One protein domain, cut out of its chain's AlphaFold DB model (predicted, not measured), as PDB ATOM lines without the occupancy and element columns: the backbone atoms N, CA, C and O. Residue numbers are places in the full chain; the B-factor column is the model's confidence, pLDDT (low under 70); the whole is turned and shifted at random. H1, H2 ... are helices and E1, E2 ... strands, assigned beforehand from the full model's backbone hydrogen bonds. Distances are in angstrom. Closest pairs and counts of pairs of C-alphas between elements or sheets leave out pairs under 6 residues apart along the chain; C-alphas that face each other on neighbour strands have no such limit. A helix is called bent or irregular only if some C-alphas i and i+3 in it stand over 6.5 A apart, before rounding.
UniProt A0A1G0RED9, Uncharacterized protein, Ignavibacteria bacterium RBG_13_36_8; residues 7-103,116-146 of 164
ATOM      1  N   ALA A   7      41.666  43.066 -41.786       95.50
ATOM      2  CA  ALA A   7      42.205  41.749 -41.449       95.50
ATOM      3  C   ALA A   7      41.378  40.614 -42.083       95.50
ATOM      4  O   ALA A   7      41.948  39.673 -42.646       95.50
ATOM      5  N   ASP A   8      40.045  40.737 -42.072       96.38
ATOM      6  CA  ASP A   8      39.149  39.805 -42.768       96.38
ATOM      7  C   ASP A   8      39.419  39.818 -44.276       96.38
ATOM      8  O   ASP A   8      39.506  38.756 -44.903       96.38
ATOM      9  N   GLN A   9      39.613  41.010 -44.854       97.00
ATOM     10  CA  GLN A   9      39.940  41.180 -46.268       97.00
ATOM     11  C   GLN A   9      41.252  40.483 -46.624       97.00
ATOM     12  O   GLN A   9      41.282  39.697 -47.570       97.00
ATOM     13  N   GLN A  10      42.319  40.720 -45.860       95.12
ATOM     14  CA  GLN A  10      43.624  40.112 -46.121       95.12
ATOM     15  C   GLN A  10      43.603  38.587 -45.966       95.12
ATOM     16  O   GLN A  10      44.256  37.878 -46.733       95.12
ATOM     17  N   THR A  11      42.788  38.072 -45.045       96.00
ATOM     18  CA  THR A  11      42.632  36.629 -44.818       96.00
ATOM     19  C   THR A  11      41.846  35.944 -45.938       96.00
ATOM     20  O   THR A  11      42.253  34.894 -46.434       96.00
ATOM     21  N   ASN A  12      40.710  36.517 -46.348       94.50
ATOM     22  CA  ASN A  12      39.784  35.858 -47.272       94.50
ATOM     23  C   ASN A  12      40.086  36.159 -48.742       94.50
ATOM     24  O   ASN A  12      39.939  35.284 -49.603       94.50
ATOM     25  N   LYS A  13      40.485  37.399 -49.048       95.38
ATOM     26  CA  LYS A  13      40.836  37.825 -50.403       95.38
ATOM     27  C   LYS A  13      41.733  39.068 -50.385       95.38
ATOM     28  O   LYS A  13      41.259  40.190 -50.550       95.38
ATOM     29  N   ALA A  14      43.032  38.846 -50.225       92.88
ATOM     30  CA  ALA A  14      44.022  39.909 -50.097       92.88
ATOM     31  C   ALA A  14      43.954  40.972 -51.204       92.88
ATOM     32  O   ALA A  14      43.914  40.649 -52.396       92.88
ATOM     33  N   ILE A  15      43.992  42.238 -50.786       91.50
ATOM     34  CA  ILE A  15      44.261  43.397 -51.643       91.50
ATOM     35  C   ILE A  15      45.725  43.801 -51.476       91.50
ATOM     36  O   ILE A  15      46.350  43.508 -50.457       91.50
ATOM     37  N   SER A  16      46.293  44.458 -52.483       87.88
ATOM     38  CA  SER A  16      47.698  44.853 -52.419       87.88
ATOM     39  C   SER A  16      47.943  45.893 -51.321       87.88
ATOM     40  O   SER A  16      47.188  46.857 -51.200       87.88
ATOM     41  N   GLN A  17      49.039  45.727 -50.573       84.44
ATOM     42  CA  GLN A  17      49.414  46.588 -49.441       84.44
ATOM     43  C   GLN A  17      49.509  48.072 -49.818       84.44
ATOM     44  O   GLN A  17      49.112  48.950 -49.060       84.44
ATOM     45  N   ASN A  18      49.990  48.363 -51.029       79.75
ATOM     46  CA  ASN A  18      50.109  49.730 -51.539       79.75
ATOM     47  C   ASN A  18      48.760  50.434 -51.750       79.75
ATOM     48  O   ASN A  18      48.768  51.642 -51.946       79.75
ATOM     49  N   LEU A  19      47.638  49.712 -51.727       80.94
ATOM     50  CA  LEU A  19      46.285  50.244 -51.909       80.94
ATOM     51  C   LEU A  19      45.388  50.001 -50.683       80.94
ATOM     52  O   LEU A  19      44.181  50.217 -50.756       80.94
ATOM     53  N   GLU A  20      45.954  49.593 -49.541       87.00
ATOM     54  CA  GLU A  20      45.194  49.403 -48.295       87.00
ATOM     55  C   GLU A  20      44.543  50.693 -47.798       87.00
ATOM     56  O   GLU A  20      43.464  50.644 -47.219       87.00
ATOM     57  N   TYR A  21      45.136  51.854 -48.089       86.75
ATOM     58  CA  TYR A  21      44.558  53.155 -47.737       86.75
ATOM     59  C   TYR A  21      43.189  53.411 -48.389       86.75
ATOM     60  O   TYR A  21      42.466  54.299 -47.956       86.75
ATOM     61  N   MET A  22      42.839  52.658 -49.437       88.31
ATOM     62  CA  MET A  22      41.545  52.749 -50.118       88.31
ATOM     63  C   MET A  22      40.491  51.815 -49.528       88.31
ATOM     64  O   MET A  22      39.351  51.819 -49.993       88.31
ATOM     65  N   PHE A  23      40.868  50.969 -48.566       93.25
ATOM     66  CA  PHE A  23      39.999  49.921 -48.051       93.25
ATOM     67  C   PHE A  23      38.691  50.487 -47.498       93.25
ATOM     68  O   PHE A  23      37.635  50.025 -47.914       93.25
ATOM     69  N   ASP A  24      38.753  51.507 -46.641       93.69
ATOM     70  CA  ASP A  24      37.567  52.070 -45.983       93.69
ATOM     71  C   ASP A  24      36.567  52.654 -46.998       93.69
ATOM     72  O   ASP A  24      35.353  52.457 -46.887       93.69
ATOM     73  N   ASP A  25      37.071  53.330 -48.035       92.44
ATOM     74  CA  ASP A  25      36.239  53.889 -49.102       92.44
ATOM     75  C   ASP A  25      35.598  52.782 -49.948       92.44
ATOM     76  O   ASP A  25      34.382  52.780 -50.153       92.44
ATOM     77  N   LEU A  26      36.391  51.790 -50.370       93.94
ATOM     78  CA  LEU A  26      35.895  50.636 -51.126       93.94
ATOM     79  C   LEU A  26      34.910  49.794 -50.312       93.94
ATOM     80  O   LEU A  26      33.954  49.251 -50.868       93.94
ATOM     81  N   GLN A  27      35.124  49.671 -49.006       95.94
ATOM     82  CA  GLN A  27      34.230  48.973 -48.096       95.94
ATOM     83  C   GLN A  27      32.875  49.665 -48.028       95.94
ATOM     84  O   GLN A  27      31.854  49.000 -48.214       95.94
ATOM     85  N   ARG A  28      32.851  50.985 -47.825       94.31
ATOM     86  CA  ARG A  28      31.610  51.764 -47.808       94.31
ATOM     87  C   ARG A  28      30.850  51.629 -49.127       94.31
ATOM     88  O   ARG A  28      29.678  51.261 -49.114       94.31
ATOM     89  N   GLU A  29      31.531  51.814 -50.257       92.69
ATOM     90  CA  GLU A  29      30.919  51.665 -51.584       92.69
ATOM     91  C   GLU A  29      30.375  50.252 -51.823       92.69
ATOM     92  O   GLU A  29      29.295  50.085 -52.393       92.69
ATOM     93  N   THR A  30      31.101  49.225 -51.377       95.38
ATOM     94  CA  THR A  30      30.676  47.825 -51.510       95.38
ATOM     95  C   THR A  30      29.461  47.534 -50.629       95.38
ATOM     96  O   THR A  30      28.546  46.829 -51.062       95.38
ATOM     97  N   GLN A  31      29.407  48.082 -49.411       94.69
ATOM     98  CA  GLN A  31      28.237  47.944 -48.542       94.69
ATOM     99  C   GLN A  31      26.997  48.562 -49.197       94.69
ATOM    100  O   GLN A  31      25.974  47.889 -49.327       94.69
ATOM    101  N   GLU A  32      27.117  49.800 -49.676       91.94
ATOM    102  CA  GLU A  32      26.016  50.563 -50.270       91.94
ATOM    103  C   GLU A  32      25.501  49.953 -51.581       91.94
ATOM    104  O   GLU A  32      24.291  49.836 -51.778       91.94
ATOM    105  N   ASN A  33      26.404  49.533 -52.473       90.12
ATOM    106  CA  ASN A  33      26.037  49.123 -53.831       90.12
ATOM    107  C   ASN A  33      25.838  47.618 -54.003       90.12
ATOM    108  O   ASN A  33      25.059  47.203 -54.863       90.12
ATOM    109  N   ASP A  34      26.539  46.785 -53.236       94.00
ATOM    110  CA  ASP A  34      26.490  45.334 -53.415       94.00
ATOM    111  C   ASP A  34      25.810  44.645 -52.223       94.00
ATOM    112  O   ASP A  34      24.859  43.888 -52.420       94.00
ATOM    113  N   VAL A  35      26.245  44.914 -50.985       94.25
ATOM    114  CA  VAL A  35      25.779  44.164 -49.800       94.25
ATOM    115  C   VAL A  35      24.320  44.470 -49.460       94.25
ATOM    116  O   VAL A  35      23.539  43.534 -49.278       94.25
ATOM    117  N   ILE A  36      23.919  45.745 -49.424       93.06
ATOM    118  CA  ILE A  36      22.519  46.124 -49.165       93.06
ATOM    119  C   ILE A  36      21.590  45.511 -50.219       93.06
ATOM    120  O   ILE A  36      20.546  44.959 -49.877       93.06
ATOM    121  N   ASN A  37      21.991  45.535 -51.492       90.81
ATOM    122  CA  ASN A  37      21.218  44.934 -52.580       90.81
ATOM    123  C   ASN A  37      21.118  43.405 -52.462       90.81
ATOM    124  O   ASN A  37      20.108  42.819 -52.852       90.81
ATOM    125  N   LEU A  38      22.148  42.753 -51.920       91.25
ATOM    126  CA  LEU A  38      22.178  41.307 -51.722       91.25
ATOM    127  C   LEU A  38      21.263  40.853 -50.571       91.25
ATOM    128  O   LEU A  38      20.590  39.825 -50.688       91.25
ATOM    129  N   LEU A  39      21.257  41.601 -49.465       91.00
ATOM    130  CA  LEU A  39      20.560  41.245 -48.224       91.00
ATOM    131  C   LEU A  39      19.132  41.795 -48.140       91.00
ATOM    132  O   LEU A  39      18.275  41.165 -47.524       91.00
ATOM    133  N   GLY A  40      18.876  42.949 -48.756       90.69
ATOM    134  CA  GLY A  40      17.706  43.774 -48.471       90.69
ATOM    135  C   GLY A  40      17.962  44.736 -47.307       90.69
ATOM    136  O   GLY A  40      18.720  44.439 -46.380       90.69
ATOM    137  N   VAL A  41      17.326  45.909 -47.361       89.75
ATOM    138  CA  VAL A  41      17.569  47.026 -46.430       89.75
ATOM    139  C   VAL A  41      17.213  46.653 -44.991       89.75
ATOM    140  O   VAL A  41      17.949  46.996 -44.065       89.75
ATOM    141  N   GLU A  42      16.106  45.941 -44.791       90.19
ATOM    142  CA  GLU A  42      15.616  45.551 -43.470       90.19
ATOM    143  C   GLU A  42      16.583  44.586 -42.787       90.19
ATOM    144  O   GLU A  42      16.983  44.817 -41.647       90.19
ATOM    145  N   PHE A  43      17.004  43.540 -43.503       91.19
ATOM    146  CA  PHE A  43      17.900  42.528 -42.950       91.19
ATOM    147  C   PHE A  43      19.308  43.084 -42.719       91.19
ATOM    148  O   PHE A  43      19.913  42.824 -41.681       91.19
ATOM    149  N   TYR A  44      19.806  43.921 -43.636       92.56
ATOM    150  CA  TYR A  44      21.049  44.659 -43.420       92.56
ATOM    151  C   TYR A  44      20.981  45.515 -42.149       92.56
ATOM    152  O   TYR A  44      21.875  45.437 -41.311       92.56
ATOM    153  N   SER A  45      19.908  46.292 -41.971       91.06
ATOM    154  CA  SER A  45      19.764  47.177 -40.807       91.06
ATOM    155  C   SER A  45      19.748  46.401 -39.491       91.06
ATOM    156  O   SER A  45      20.355  46.840 -38.516       91.06
ATOM    157  N   GLU A  46      19.099  45.238 -39.465       91.69
ATOM    158  CA  GLU A  46      19.073  44.366 -38.292       91.69
ATOM    159  C   GLU A  46      20.462  43.803 -37.955       91.69
ATOM    160  O   GLU A  46      20.861  43.819 -36.792       91.69
ATOM    161  N   ILE A  47      21.233  43.366 -38.957       92.56
ATOM    162  CA  ILE A  47      22.617  42.908 -38.749       92.56
ATOM    163  C   ILE A  47      23.469  44.042 -38.178       92.56
ATOM    164  O   ILE A  47      24.176  43.851 -37.190       92.56
ATOM    165  N   MET A  48      23.379  45.240 -38.761       93.38
ATOM    166  CA  MET A  48      24.139  46.396 -38.283       93.38
ATOM    167  C   MET A  48      23.748  46.787 -36.856       93.38
ATOM    168  O   MET A  48      24.612  47.178 -36.073       93.38
ATOM    169  N   GLN A  49      22.470  46.659 -36.497       92.25
ATOM    170  CA  GLN A  49      22.006  46.876 -35.130       92.25
ATOM    171  C   GLN A  49      22.545  45.809 -34.167       92.25
ATOM    172  O   GLN A  49      22.995  46.161 -33.081       92.25
ATOM    173  N   SER A  50      22.544  44.533 -34.562       90.69
ATOM    174  CA  SER A  50      23.127  43.437 -33.774       90.69
ATOM    175  C   SER A  50      24.600  43.700 -33.474       90.69
ATOM    176  O   SER A  50      25.015  43.613 -32.325       90.69
ATOM    177  N   LEU A  51      25.365  44.132 -34.484       91.50
ATOM    178  CA  LEU A  51      26.762  44.533 -34.315       91.50
ATOM    179  C   LEU A  51      26.900  45.715 -33.340       91.50
ATOM    180  O   LEU A  51      27.776  45.704 -32.485       91.50
ATOM    181  N   GLN A  52      26.010  46.714 -33.422       91.50
ATOM    182  CA  GLN A  52      25.957  47.862 -32.493       91.50
ATOM    183  C   GLN A  52      25.683  47.495 -31.048       91.50
ATOM    184  O   GLN A  52      26.153  48.194 -30.153       91.50
ATOM    185  N   LEU A  53      24.934  46.425 -30.832       91.31
ATOM    186  CA  LEU A  53      24.566  45.954 -29.509       91.31
ATOM    187  C   LEU A  53      25.479  44.832 -29.004       91.31
ATOM    188  O   LEU A  53      25.229  44.336 -27.910       91.31
ATOM    189  N   GLU A  54      26.504  44.447 -29.776       88.38
ATOM    190  CA  GLU A  54      27.365  43.288 -29.496       88.38
ATOM    191  C   GLU A  54      26.546  41.997 -29.273       88.38
ATOM    192  O   GLU A  54      26.875  41.159 -28.439       88.38
ATOM    193  N   ASP A  55      25.439  41.852 -30.014       88.50
ATOM    194  CA  ASP A  55      24.587  40.662 -29.990       88.50
ATOM    195  C   ASP A  55      25.143  39.597 -30.946       88.50
ATOM    196  O   ASP A  55      25.276  39.831 -32.153       88.50
ATOM    197  N   GLU A  56      25.407  38.410 -30.397       90.06
ATOM    198  CA  GLU A  56      25.974  37.239 -31.076       90.06
ATOM    199  C   GLU A  56      24.987  36.553 -32.044       90.06
ATOM    200  O   GLU A  56      25.330  35.575 -32.720       90.06
ATOM    201  N   LYS A  57      23.739  37.044 -32.144       88.56
ATOM    202  CA  LYS A  57      22.665  36.491 -32.991       88.56
ATOM    203  C   LYS A  57      23.113  36.116 -34.407       88.56
ATOM    204  O   LYS A  57      22.637  35.119 -34.959       88.56
ATOM    205  N   PHE A  58      23.990  36.915 -35.015       92.38
ATOM    206  CA  PHE A  58      24.442  36.716 -36.393       92.38
ATOM    207  C   PHE A  58      25.881  36.212 -36.522       92.38
ATOM    208  O   PHE A  58      26.343  36.061 -37.650       92.38
ATOM    209  N   ASP A  59      26.576  35.867 -35.439       93.69
ATOM    210  CA  ASP A  59      28.008  35.539 -35.488       93.69
ATOM    211  C   ASP A  59      28.323  34.405 -36.462       93.69
ATOM    212  O   ASP A  59      29.150  34.548 -37.361       93.69
ATOM    213  N   THR A  60      27.586  33.295 -36.379       94.69
ATOM    214  CA  THR A  60      27.783  32.164 -37.303       94.69
ATOM    215  C   THR A  60      27.401  32.527 -38.741       94.69
ATOM    216  O   THR A  60      28.005  32.033 -39.689       94.69
ATOM    217  N   PHE A  61      26.425  33.419 -38.942       94.75
ATOM    218  CA  PHE A  61      26.087  33.913 -40.278       94.75
ATOM    219  C   PHE A  61      27.197  34.801 -40.861       94.75
ATOM    220  O   PHE A  61      27.473  34.728 -42.059       94.75
ATOM    221  N   LEU A  62      27.843  35.618 -40.025       95.62
ATOM    222  CA  LEU A  62      28.919  36.525 -40.412       95.62
ATOM    223  C   LEU A  62      30.227  35.776 -40.687       95.62
ATOM    224  O   LEU A  62      30.800  35.950 -41.764       95.62
ATOM    225  N   GLU A  63      30.654  34.923 -39.756       96.12
ATOM    226  CA  GLU A  63      31.928  34.190 -39.800       96.12
ATOM    227  C   GLU A  63      31.868  32.915 -40.648       96.12
ATOM    228  O   GLU A  63      32.872  32.443 -41.184       96.12
ATOM    229  N   GLY A  64      30.673  32.346 -40.798       96.62
ATOM    230  CA  GLY A  64      30.493  31.033 -41.391       96.62
ATOM    231  C   GLY A  64      30.705  29.909 -40.387       96.62
ATOM    232  O   GLY A  64      30.893  30.107 -39.188       96.62
ATOM    233  N   GLY A  65      30.643  28.682 -40.889       96.44
ATOM    234  CA  GLY A  65      30.715  27.501 -40.049       96.44
ATOM    235  C   GLY A  65      30.023  26.312 -40.686       96.44
ATOM    236  O   GLY A  65      30.166  26.046 -41.884       96.44
ATOM    237  N   ILE A  66      29.297  25.573 -39.854       96.25
ATOM    238  CA  ILE A  66      28.648  24.318 -40.217       96.25
ATOM    239  C   ILE A  66      27.191  24.371 -39.770       96.25
ATOM    240  O   ILE A  66      26.904  24.810 -38.659       96.25
ATOM    241  N   PHE A  67      26.280  23.891 -40.610       94.56
ATOM    242  CA  PHE A  67      24.890  23.658 -40.230       94.56
ATOM    243  C   PHE A  67      24.375  22.339 -40.798       94.56
ATOM    244  O   PHE A  67      24.997  21.737 -41.676       94.56
ATOM    245  N   TYR A  68      23.234  21.898 -40.276       93.00
ATOM    246  CA  TYR A  68      22.594  20.651 -40.666       93.00
ATOM    247  C   TYR A  68      21.315  20.943 -41.443       93.00
ATOM    248  O   TYR A  68      20.482  21.739 -41.011       93.00
ATOM    249  N   GLU A  69      21.157  20.286 -42.587       88.00
ATOM    250  CA  GLU A  69      19.927  20.302 -43.375       88.00
ATOM    251  C   GLU A  69      19.474  18.851 -43.574       88.00
ATOM    252  O   GLU A  69      19.988  18.128 -44.431       88.00
ATOM    253  N   GLY A  70      18.557  18.399 -42.712       88.44
ATOM    254  CA  GLY A  70      18.257  16.974 -42.563       88.44
ATOM    255  C   GLY A  70      19.480  16.219 -42.031       88.44
ATOM    256  O   GLY A  70      20.076  16.633 -41.042       88.44
ATOM    257  N   ASP A  71      19.876  15.151 -42.724       92.31
ATOM    258  CA  ASP A  71      21.037  14.322 -42.366       92.31
ATOM    259  C   ASP A  71      22.359  14.808 -42.998       92.31
ATOM    260  O   ASP A  71      23.384  14.130 -42.912       92.31
ATOM    261  N   ILE A  72      22.351  15.960 -43.682       94.44
ATOM    262  CA  ILE A  72      23.522  16.484 -44.394       94.44
ATOM    263  C   ILE A  72      24.183  17.592 -43.576       94.44
ATOM    264  O   ILE A  72      23.564  18.611 -43.268       94.44
ATOM    265  N   THR A  73      25.477  17.423 -43.313       96.12
ATOM    266  CA  THR A  73      26.357  18.466 -42.779       96.12
ATOM    267  C   THR A  73      26.836  19.376 -43.908       96.12
ATOM    268  O   THR A  73      27.456  18.913 -44.867       96.12
ATOM    269  N   ILE A  74      26.577  20.678 -43.799       96.12
ATOM    270  CA  ILE A  74      26.929  21.675 -44.814       96.12
ATOM    271  C   ILE A  74      27.900  22.688 -44.220       96.12
ATOM    272  O   ILE A  74      27.642  23.266 -43.169       96.12
ATOM    273  N   HIS A  75      28.997  22.940 -44.936       96.38
ATOM    274  CA  HIS A  75      29.963  23.985 -44.611       96.38
ATOM    275  C   HIS A  75      29.681  25.243 -45.433       96.38
ATOM    276  O   HIS A  75      29.417  25.156 -46.634       96.38
ATOM    277  N   PHE A  76      29.802  26.411 -44.812       95.94
ATOM    278  CA  PHE A  76      29.676  27.698 -45.493       95.94
ATOM    279  C   PHE A  76      30.653  28.728 -44.913       95.94
ATOM    280  O   PHE A  76      31.129  28.579 -43.790       95.94
ATOM    281  N   ARG A  77      30.987  29.753 -45.704       96.38
ATOM    282  CA  ARG A  77      32.051  30.727 -45.392       96.38
ATOM    283  C   ARG A  77      31.573  32.027 -44.736       96.38
ATOM    284  O   ARG A  77      32.403  32.871 -44.430       96.38
ATOM    285  N   GLY A  78      30.265  32.188 -44.552       96.81
ATOM    286  CA  GLY A  78      29.683  33.372 -43.925       96.81
ATOM    287  C   GLY A  78      29.652  34.618 -44.811       96.81
ATOM    288  O   GLY A  78      30.148  34.641 -45.943       96.81
ATOM    289  N   LEU A  79      29.015  35.665 -44.290       96.94
ATOM    290  CA  LEU A  79      28.822  36.932 -44.986       96.94
ATOM    291  C   LEU A  79      30.126  37.720 -45.155       96.94
ATOM    292  O   LEU A  79      30.332  38.307 -46.216       96.94
ATOM    293  N   LYS A  80      31.046  37.688 -44.183       97.56
ATOM    294  CA  LYS A  80      32.325  38.410 -44.289       97.56
ATOM    295  C   LYS A  80      33.139  37.958 -45.499       97.56
ATOM    296  O   LYS A  80      33.669  38.789 -46.236       97.56
ATOM    297  N   TYR A  81      33.164  36.652 -45.773       98.00
ATOM    298  CA  TYR A  81      33.798  36.102 -46.972       98.00
ATOM    299  C   TYR A  81      33.183  36.675 -48.255       98.00
ATOM    300  O   TYR A  81      33.901  37.081 -49.169       98.00
ATOM    301  N   ILE A  82      31.851  36.734 -48.325       97.81
ATOM    302  CA  ILE A  82      31.116  37.277 -49.477       97.81
ATOM    303  C   ILE A  82      31.499  38.743 -49.691       97.81
ATOM    304  O   ILE A  82      31.851  39.127 -50.807       97.81
ATOM    305  N   CYS A  83      31.507  39.540 -48.623       97.88
ATOM    306  CA  CYS A  83      31.894  40.946 -48.664       97.88
ATOM    307  C   CYS A  83      33.331  41.148 -49.146       97.88
ATOM    308  O   CYS A  83      33.563  41.999 -50.004       97.88
ATOM    309  N   CYS A  84      34.273  40.311 -48.701       98.00
ATOM    310  CA  CYS A  84      35.659  40.379 -49.160       98.00
ATOM    311  C   CYS A  84      35.785  40.157 -50.676       98.00
ATOM    312  O   CYS A  84      36.597  40.804 -51.340       98.00
ATOM    313  N   TYR A  85      34.974  39.260 -51.244       97.75
ATOM    314  CA  TYR A  85      34.959  38.986 -52.685       97.75
ATOM    315  C   TYR A  85      34.261  40.083 -53.495       97.75
ATOM    316  O   TYR A  85      34.712  40.400 -54.598       97.75
ATOM    317  N   LEU A  86      33.191  40.673 -52.959       97.00
ATOM    318  CA  LEU A  86      32.522  41.819 -53.579       97.00
ATOM    319  C   LEU A  86      33.440  43.045 -53.594       97.00
ATOM    320  O   LEU A  86      33.623  43.645 -54.654       97.00
ATOM    321  N   LEU A  87      34.110  43.338 -52.474       97.00
ATOM    322  CA  LEU A  87      35.103  44.408 -52.412       97.00
ATOM    323  C   LEU A  87      36.223  44.148 -53.407       97.00
ATOM    324  O   LEU A  87      36.594  45.050 -54.147       97.00
ATOM    325  N   TYR A  88      36.724  42.915 -53.495       95.75
ATOM    326  CA  TYR A  88      37.788  42.591 -54.442       95.75
ATOM    327  C   TYR A  88      37.368  42.807 -55.907       95.75
ATOM    328  O   TYR A  88      38.171  43.256 -56.729       95.75
ATOM    329  N   ALA A  89      36.103  42.540 -56.243       94.44
ATOM    330  CA  ALA A  89      35.566  42.833 -57.569       94.44
ATOM    331  C   ALA A  89      35.574  44.343 -57.879       94.44
ATOM    332  O   ALA A  89      35.877  44.730 -59.010       94.44
ATOM    333  N   ASN A  90      35.285  45.186 -56.884       92.44
ATOM    334  CA  ASN A  90      35.333  46.645 -57.011       92.44
ATOM    335  C   ASN A  90      36.784  47.160 -57.033       92.44
ATOM    336  O   ASN A  90      37.149  47.963 -57.892       92.44
ATOM    337  N   TYR A  91      37.643  46.605 -56.178       92.12
ATOM    338  CA  TYR A  91      39.071  46.897 -56.092       92.12
ATOM    339  C   TYR A  91      39.784  46.740 -57.438       92.12
ATOM    340  O   TYR A  91      40.469  47.664 -57.861       92.12
ATOM    341  N   ILE A  92      39.574  45.626 -58.152       88.94
ATOM    342  CA  ILE A  92      40.216  45.379 -59.460       88.94
ATOM    343  C   ILE A  92      39.906  46.487 -60.471       88.94
ATOM    344  O   ILE A  92      40.747  46.842 -61.300       88.94
ATOM    345  N   ARG A  93      38.687  47.029 -60.430       82.69
ATOM    346  CA  ARG A  93      38.272  48.098 -61.343       82.69
ATOM    347  C   ARG A  93      38.982  49.401 -61.002       82.69
ATOM    348  O   ARG A  93      39.476  50.077 -61.900       82.69
ATOM    349  N   VAL A  94      39.059  49.727 -59.715       82.25
ATOM    350  CA  VAL A  94      39.666  50.970 -59.233       82.25
ATOM    351  C   VAL A  94      41.190  50.947 -59.358       82.25
ATOM    352  O   VAL A  94      41.763  51.914 -59.858       82.25
ATOM    353  N   SER A  95      41.844  49.837 -59.005       76.44
ATOM    354  CA  SER A  95      43.298  49.684 -59.139       76.44
ATOM    355  C   SER A  95      43.737  49.839 -60.596       76.44
ATOM    356  O   SER A  95      44.694  50.548 -60.888       76.44
ATOM    357  N   TYR A  96      42.976  49.275 -61.540       71.69
ATOM    358  CA  TYR A  96      43.254  49.446 -62.963       71.69
ATOM    359  C   TYR A  96      43.043  50.885 -63.458       71.69
ATOM    360  O   TYR A  96      43.804  51.373 -64.297       71.69
ATOM    361  N   ILE A  97      42.019  51.593 -62.968       65.56
ATOM    362  CA  ILE A  97      41.822  53.010 -63.309       65.56
ATOM    363  C   ILE A  97      43.016  53.845 -62.820       65.56
ATOM    364  O   ILE A  97      43.503  54.698 -63.559       65.56
ATOM    365  N   GLN A  98      43.547  53.572 -61.628       62.97
ATOM    366  CA  GLN A  98      44.743  54.256 -61.128       62.97
ATOM    367  C   GLN A  98      45.998  53.929 -61.950       62.97
ATOM    368  O   GLN A  98      46.732  54.849 -62.326       62.97
ATOM    369  N   ASP A  99      46.200  52.660 -62.317       58.31
ATOM    370  CA  ASP A  99      47.297  52.229 -63.197       58.31
ATOM    371  C   ASP A  99      47.202  52.850 -64.604       58.31
ATOM    372  O   ASP A  99      48.208  53.086 -65.274       58.31
ATOM    373  N   THR A 100      45.987  53.139 -65.084       58.09
ATOM    374  CA  THR A 100      45.777  53.767 -66.397       58.09
ATOM    375  C   THR A 100      45.870  55.293 -66.361       58.09
ATOM    376  O   THR A 100      46.416  55.866 -67.306       58.09
ATOM    377  N   PHE A 101      45.414  55.961 -65.295       52.62
ATOM    378  CA  PHE A 101      45.495  57.424 -65.143       52.62
ATOM    379  C   PHE A 101      46.929  57.912 -64.890       52.62
ATOM    380  O   PHE A 101      47.340  58.942 -65.420       52.62
ATOM    381  N   SER A 102      47.731  57.122 -64.170       56.22
ATOM    382  CA  SER A 102      49.187  57.317 -64.058       56.22
ATOM    383  C   SER A 102      49.940  57.065 -65.380       56.22
ATOM    384  O   SER A 102      51.136  57.319 -65.482       56.22
ATOM    385  N   GLY A 103      49.233  56.620 -66.426       46.25
ATOM    386  CA  GLY A 103      49.752  56.248 -67.738       46.25
ATOM    387  C   GLY A 103      49.810  57.355 -68.795       46.25
ATOM    388  O   GLY A 103      49.865  57.016 -69.981       46.25
ATOM    389  N   SER A 116      43.154  44.111 -70.888       76.06
ATOM    390  CA  SER A 116      42.049  44.865 -71.487       76.06
ATOM    391  C   SER A 116      40.928  45.136 -70.474       76.06
ATOM    392  O   SER A 116      40.656  44.302 -69.609       76.06
ATOM    393  N   GLY A 117      40.194  46.244 -70.648       78.69
ATOM    394  CA  GLY A 117      39.000  46.551 -69.841       78.69
ATOM    395  C   GLY A 117      37.983  45.402 -69.804       78.69
ATOM    396  O   GLY A 117      37.481  45.041 -68.746       78.69
ATOM    397  N   LYS A 118      37.772  44.727 -70.941       81.56
ATOM    398  CA  LYS A 118      36.873  43.565 -71.043       81.56
ATOM    399  C   LYS A 118      37.341  42.376 -70.196       81.56
ATOM    400  O   LYS A 118      36.520  41.671 -69.613       81.56
ATOM    401  N   THR A 119      38.649  42.136 -70.135       83.06
ATOM    402  CA  THR A 119      39.225  41.077 -69.296       83.06
ATOM    403  C   THR A 119      39.010  41.384 -67.815       83.06
ATOM    404  O   THR A 119      38.669  40.484 -67.052       83.06
ATOM    405  N   LEU A 120      39.138  42.651 -67.416       85.56
ATOM    406  CA  LEU A 120      38.904  43.085 -66.036       85.56
ATOM    407  C   LEU A 120      37.444  42.961 -65.633       85.56
ATOM    408  O   LEU A 120      37.158  42.455 -64.554       85.56
ATOM    409  N   ASP A 121      36.519  43.347 -66.512       86.81
ATOM    410  CA  ASP A 121      35.092  43.147 -66.271       86.81
ATOM    411  C   ASP A 121      34.750  41.668 -66.111       86.81
ATOM    412  O   ASP A 121      34.006  41.296 -65.204       86.81
ATOM    413  N   SER A 122      35.331  40.804 -66.947       89.81
ATOM    414  CA  SER A 122      35.171  39.355 -66.809       89.81
ATOM    415  C   SER A 122      35.688  38.850 -65.460       89.81
ATOM    416  O   SER A 122      35.041  38.012 -64.835       89.81
ATOM    417  N   LEU A 123      36.834  39.355 -65.004       90.31
ATOM    418  CA  LEU A 123      37.446  38.954 -63.741       90.31
ATOM    419  C   LEU A 123      36.638  39.454 -62.532       90.31
ATOM    420  O   LEU A 123      36.350  38.683 -61.620       90.31
ATOM    421  N   ALA A 124      36.205  40.716 -62.548       92.00
ATOM    422  CA  ALA A 124      35.326  41.275 -61.525       92.00
ATOM    423  C   ALA A 124      34.012  40.480 -61.438       92.00
ATOM    424  O   ALA A 124      33.586  40.096 -60.349       92.00
ATOM    425  N   ASN A 125      33.411  40.145 -62.583       93.88
ATOM    426  CA  ASN A 125      32.205  39.319 -62.636       93.88
ATOM    427  C   ASN A 125      32.431  37.909 -62.079       93.88
ATOM    428  O   ASN A 125      31.559  37.394 -61.382       93.88
ATOM    429  N   GLN A 126      33.591  37.295 -62.328       95.06
ATOM    430  CA  GLN A 126      33.935  35.996 -61.747       95.06
ATOM    431  C   GLN A 126      33.936  36.052 -60.212       95.06
ATOM    432  O   GLN A 126      33.382  35.170 -59.559       95.06
ATOM    433  N   TYR A 127      34.497  37.107 -59.616       95.38
ATOM    434  CA  TYR A 127      34.481  37.271 -58.161       95.38
ATOM    435  C   TYR A 127      33.075  37.527 -57.610       95.38
ATOM    436  O   TYR A 127      32.711  36.932 -56.594       95.38
ATOM    437  N   LYS A 128      32.243  38.301 -58.321       95.56
ATOM    438  CA  LYS A 128      30.819  38.454 -57.974       95.56
ATOM    439  C   LYS A 128      30.056  37.124 -58.054       95.56
ATOM    440  O   LYS A 128      29.220  36.852 -57.198       95.56
ATOM    441  N   GLN A 129      30.366  36.255 -59.020       96.00
ATOM    442  CA  GLN A 129      29.771  34.912 -59.113       96.00
ATOM    443  C   GLN A 129      30.180  34.004 -57.944       96.00
ATOM    444  O   GLN A 129      29.339  33.275 -57.412       96.00
ATOM    445  N   ILE A 130      31.444  34.063 -57.510       95.50
ATOM    446  CA  ILE A 130      31.906  33.330 -56.320       95.50
ATOM    447  C   ILE A 130      31.143  33.812 -55.081       95.50
ATOM    448  O   ILE A 130      30.619  32.986 -54.332       95.50
ATOM    449  N   ALA A 131      31.024  35.131 -54.902       96.56
ATOM    450  CA  ALA A 131      30.254  35.733 -53.817       96.56
ATOM    451  C   ALA A 131      28.783  35.275 -53.839       96.56
ATOM    452  O   ALA A 131      28.267  34.821 -52.820       96.56
ATOM    453  N   GLY A 132      28.135  35.294 -55.008       94.88
ATOM    454  CA  GLY A 132      26.757  34.818 -55.177       94.88
ATOM    455  C   GLY A 132      26.576  33.337 -54.828       94.88
ATOM    456  O   GLY A 132      25.642  32.983 -54.116       94.88
ATOM    457  N   THR A 133      27.515  32.482 -55.242       95.19
ATOM    458  CA  THR A 133      27.483  31.045 -54.915       95.19
ATOM    459  C   THR A 133      27.586  30.808 -53.407       95.19
ATOM    460  O   THR A 133      26.877  29.973 -52.851       95.19
ATOM    461  N   GLN A 134      28.457  31.549 -52.716       95.56
ATOM    462  CA  GLN A 134      28.563  31.459 -51.258       95.56
ATOM    463  C   GLN A 134      27.331  32.034 -50.559       95.56
ATOM    464  O   GLN A 134      26.888  31.491 -49.549       95.56
ATOM    465  N   TYR A 135      26.717  33.073 -51.125       95.25
ATOM    466  CA  TYR A 135      25.475  33.621 -50.596       95.25
ATOM    467  C   TYR A 135      24.312  32.628 -50.658       95.25
ATOM    468  O   TYR A 135      23.488  32.589 -49.745       95.25
ATOM    469  N   ASP A 136      24.258  31.767 -51.676       94.50
ATOM    470  CA  ASP A 136      23.272  30.685 -51.721       94.50
ATOM    471  C   ASP A 136      23.411  29.719 -50.533       94.50
ATOM    472  O   ASP A 136      22.398  29.286 -49.977       94.50
ATOM    473  N   LEU A 137      24.637  29.441 -50.075       94.75
ATOM    474  CA  LEU A 137      24.872  28.655 -48.859       94.75
ATOM    475  C   LEU A 137      24.449  29.417 -47.597       94.75
ATOM    476  O   LEU A 137      23.803  28.833 -46.728       94.75
ATOM    477  N   CYS A 138      24.731  30.719 -47.519       94.25
ATOM    478  CA  CYS A 138      24.278  31.565 -46.414       94.25
ATOM    479  C   CYS A 138      22.743  31.615 -46.317       94.25
ATOM    480  O   CYS A 138      22.187  31.519 -45.227       94.25
ATOM    481  N   LYS A 139      22.030  31.684 -47.447       92.31
ATOM    482  CA  LYS A 139      20.560  31.608 -47.453       92.31
ATOM    483  C   LYS A 139      20.053  30.268 -46.924       92.31
ATOM    484  O   LYS A 139      19.097  30.249 -46.156       92.31
ATOM    485  N   ARG A 140      20.690  29.153 -47.300       92.56
ATOM    486  CA  ARG A 140      20.341  27.824 -46.761       92.56
ATOM    487  C   ARG A 140      20.550  27.761 -45.249       92.56
ATOM    488  O   ARG A 140      19.663  27.277 -44.554       92.56
ATOM    489  N   TYR A 141      21.653  28.316 -44.748       93.25
ATOM    490  CA  TYR A 141      21.902  28.442 -43.309       93.25
ATOM    491  C   TYR A 141      20.771  29.201 -42.599       93.25
ATOM    492  O   TYR A 141      20.236  28.722 -41.600       93.25
ATOM    493  N   LEU A 142      20.368  30.360 -43.129       90.88
ATOM    494  CA  LEU A 142      19.315  31.184 -42.525       90.88
ATOM    495  C   LEU A 142      17.957  30.472 -42.484       90.88
ATOM    496  O   LEU A 142      17.210  30.630 -41.519       90.88
ATOM    497  N   VAL A 143      17.650  29.677 -43.513       89.12
ATOM    498  CA  VAL A 143      16.433  28.853 -43.563       89.12
ATOM    499  C   VAL A 143      16.508  27.709 -42.554       89.12
ATOM    500  O   VAL A 143      15.552  27.494 -41.812       89.12
ATOM    501  N   ALA A 144      17.634  26.995 -42.489       88.75
ATOM    502  CA  ALA A 144      17.815  25.856 -41.589       88.75
ATOM    503  C   ALA A 144      17.773  26.258 -40.105       88.75
ATOM    504  O   ALA A 144      17.271  25.507 -39.273       88.75
ATOM    505  N   THR A 145      18.272  27.450 -39.776       86.00
ATOM    506  CA  THR A 145      18.304  27.973 -38.400       86.00
ATOM    507  C   THR A 145      17.063  28.778 -38.019       86.00
ATOM    508  O   THR A 145      16.919  29.171 -36.865       86.00
ATOM    509  N   GLY A 146      16.153  29.035 -38.964       80.94
ATOM    510  CA  GLY A 146      14.944  29.824 -38.716       80.94
ATOM    511  C   GLY A 146      15.202  31.315 -38.468       80.94
ATOM    512  O   GLY A 146      14.274  32.037 -38.111       80.94
TER     513      GLY A 146
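What this domain is: This is residues 7 to 103 and 116 to 146 of the 164 residues of an uncharacterized protein of Ignavibacteria bacterium RBG_13_36_8 (UniProt A0A1G0RED9). Two long helices, H5 and H6, lie side by side and run opposite ways, making the long axis, while H1 and H2 cross H5. Toward the end where H5 begins and H6 ends, H4 packs on H5, H3 packs on H4, and a small hairpin of E1 and E2 lies beside residues 134 to 144 of H6; at the other end residues 98 to 103 stick out. The printed part has 128 residues, with six named helices and two named strands in the order H1 H2 H3 H4 E1 E2 H5 H6; the sheet, E1 - E2, is antiparallel and the class is mostly helix. The whole is compact, with a radius of gyration of the C-alphas of 16.0 A, yet elongated, spanning 55 by 32 by 25 A.

Where its parts are: H1, residues 7 to 13, begins with C-alpha 7 at (42.205, 41.749, -41.449). H2, residues 17 to 39, is 29.4 A long, with a kink of 55 degrees near residue 25; it is irregular, C-alphas 18 and 21 being 7.5 A apart. H3 is residues 41 to 52, 16.3 A. H4, residues 56 to 63, is irregular, with C-alphas 57 and 60 8.0 A apart. E1 is residues 65 to 69 and E2 residues 72 to 76. H5, residues 78 to 101, is 35.8 A long and starts with C-alpha 78 at (29.683, 33.372, -43.925). H6, residues 117 to 144, is 40.9 A long and ends with C-alpha 144 at (17.815, 25.856, -41.589).

How they stand to each other: H5 is the hub, touching H1, H2, H4 and H6. H5 and H6 touch at a shallow tilt of 12 degrees, opposite ways; their closest C-alphas, of Ala 89 and Ala 124, are 4.3 A apart. The helix packing is mostly crossed, most touching helices standing at larger tilts. H2 touches H5 at a steep tilt of 55 degrees, closest at the C-alphas of Thr 30 and Leu 87, 5.7 A. H1 touches residues 80 to 88 of H5, about perpendicular at 80 degrees, closest at the C-alphas of Gln 9 and Cys 84, 5.2 A. H4 touches residues 78 to 81 of H5, with the C-alphas of Leu 62 and Leu 79 closest, 4.6 A. Residues 47 to 50 of H3 touch H4, with the C-alphas of Ile 47 and Phe 58 closest, 6.9 A. In the hairpin E1 and E2, N 67 and O 74 are 3.0 A apart and N 74 and O 67 2.9 A, within hydrogen-bond range. The closest C-alphas of E2 and H6, of Phe 76 and Leu 137, are 5.9 A apart. Every O i to N i+4 pair is within hydrogen-bond range in H1 and H3, against 12 of 19 in H2, 2 of 4 in H4, 18 of 20 in H5 and 23 of 24 in H6.

The domain as a whole: The farthest C-alphas, of Asp 71 and Gly 103, are 56.8 A apart. Residues 104 to 115 are not printed, and C-alphas 103 and 116 are 14.2 A apart across the cut. Of the links that are printed whole, each is tight. The mean pLDDT of the printed part is 90.0, and residues 97 to 103 are under 70.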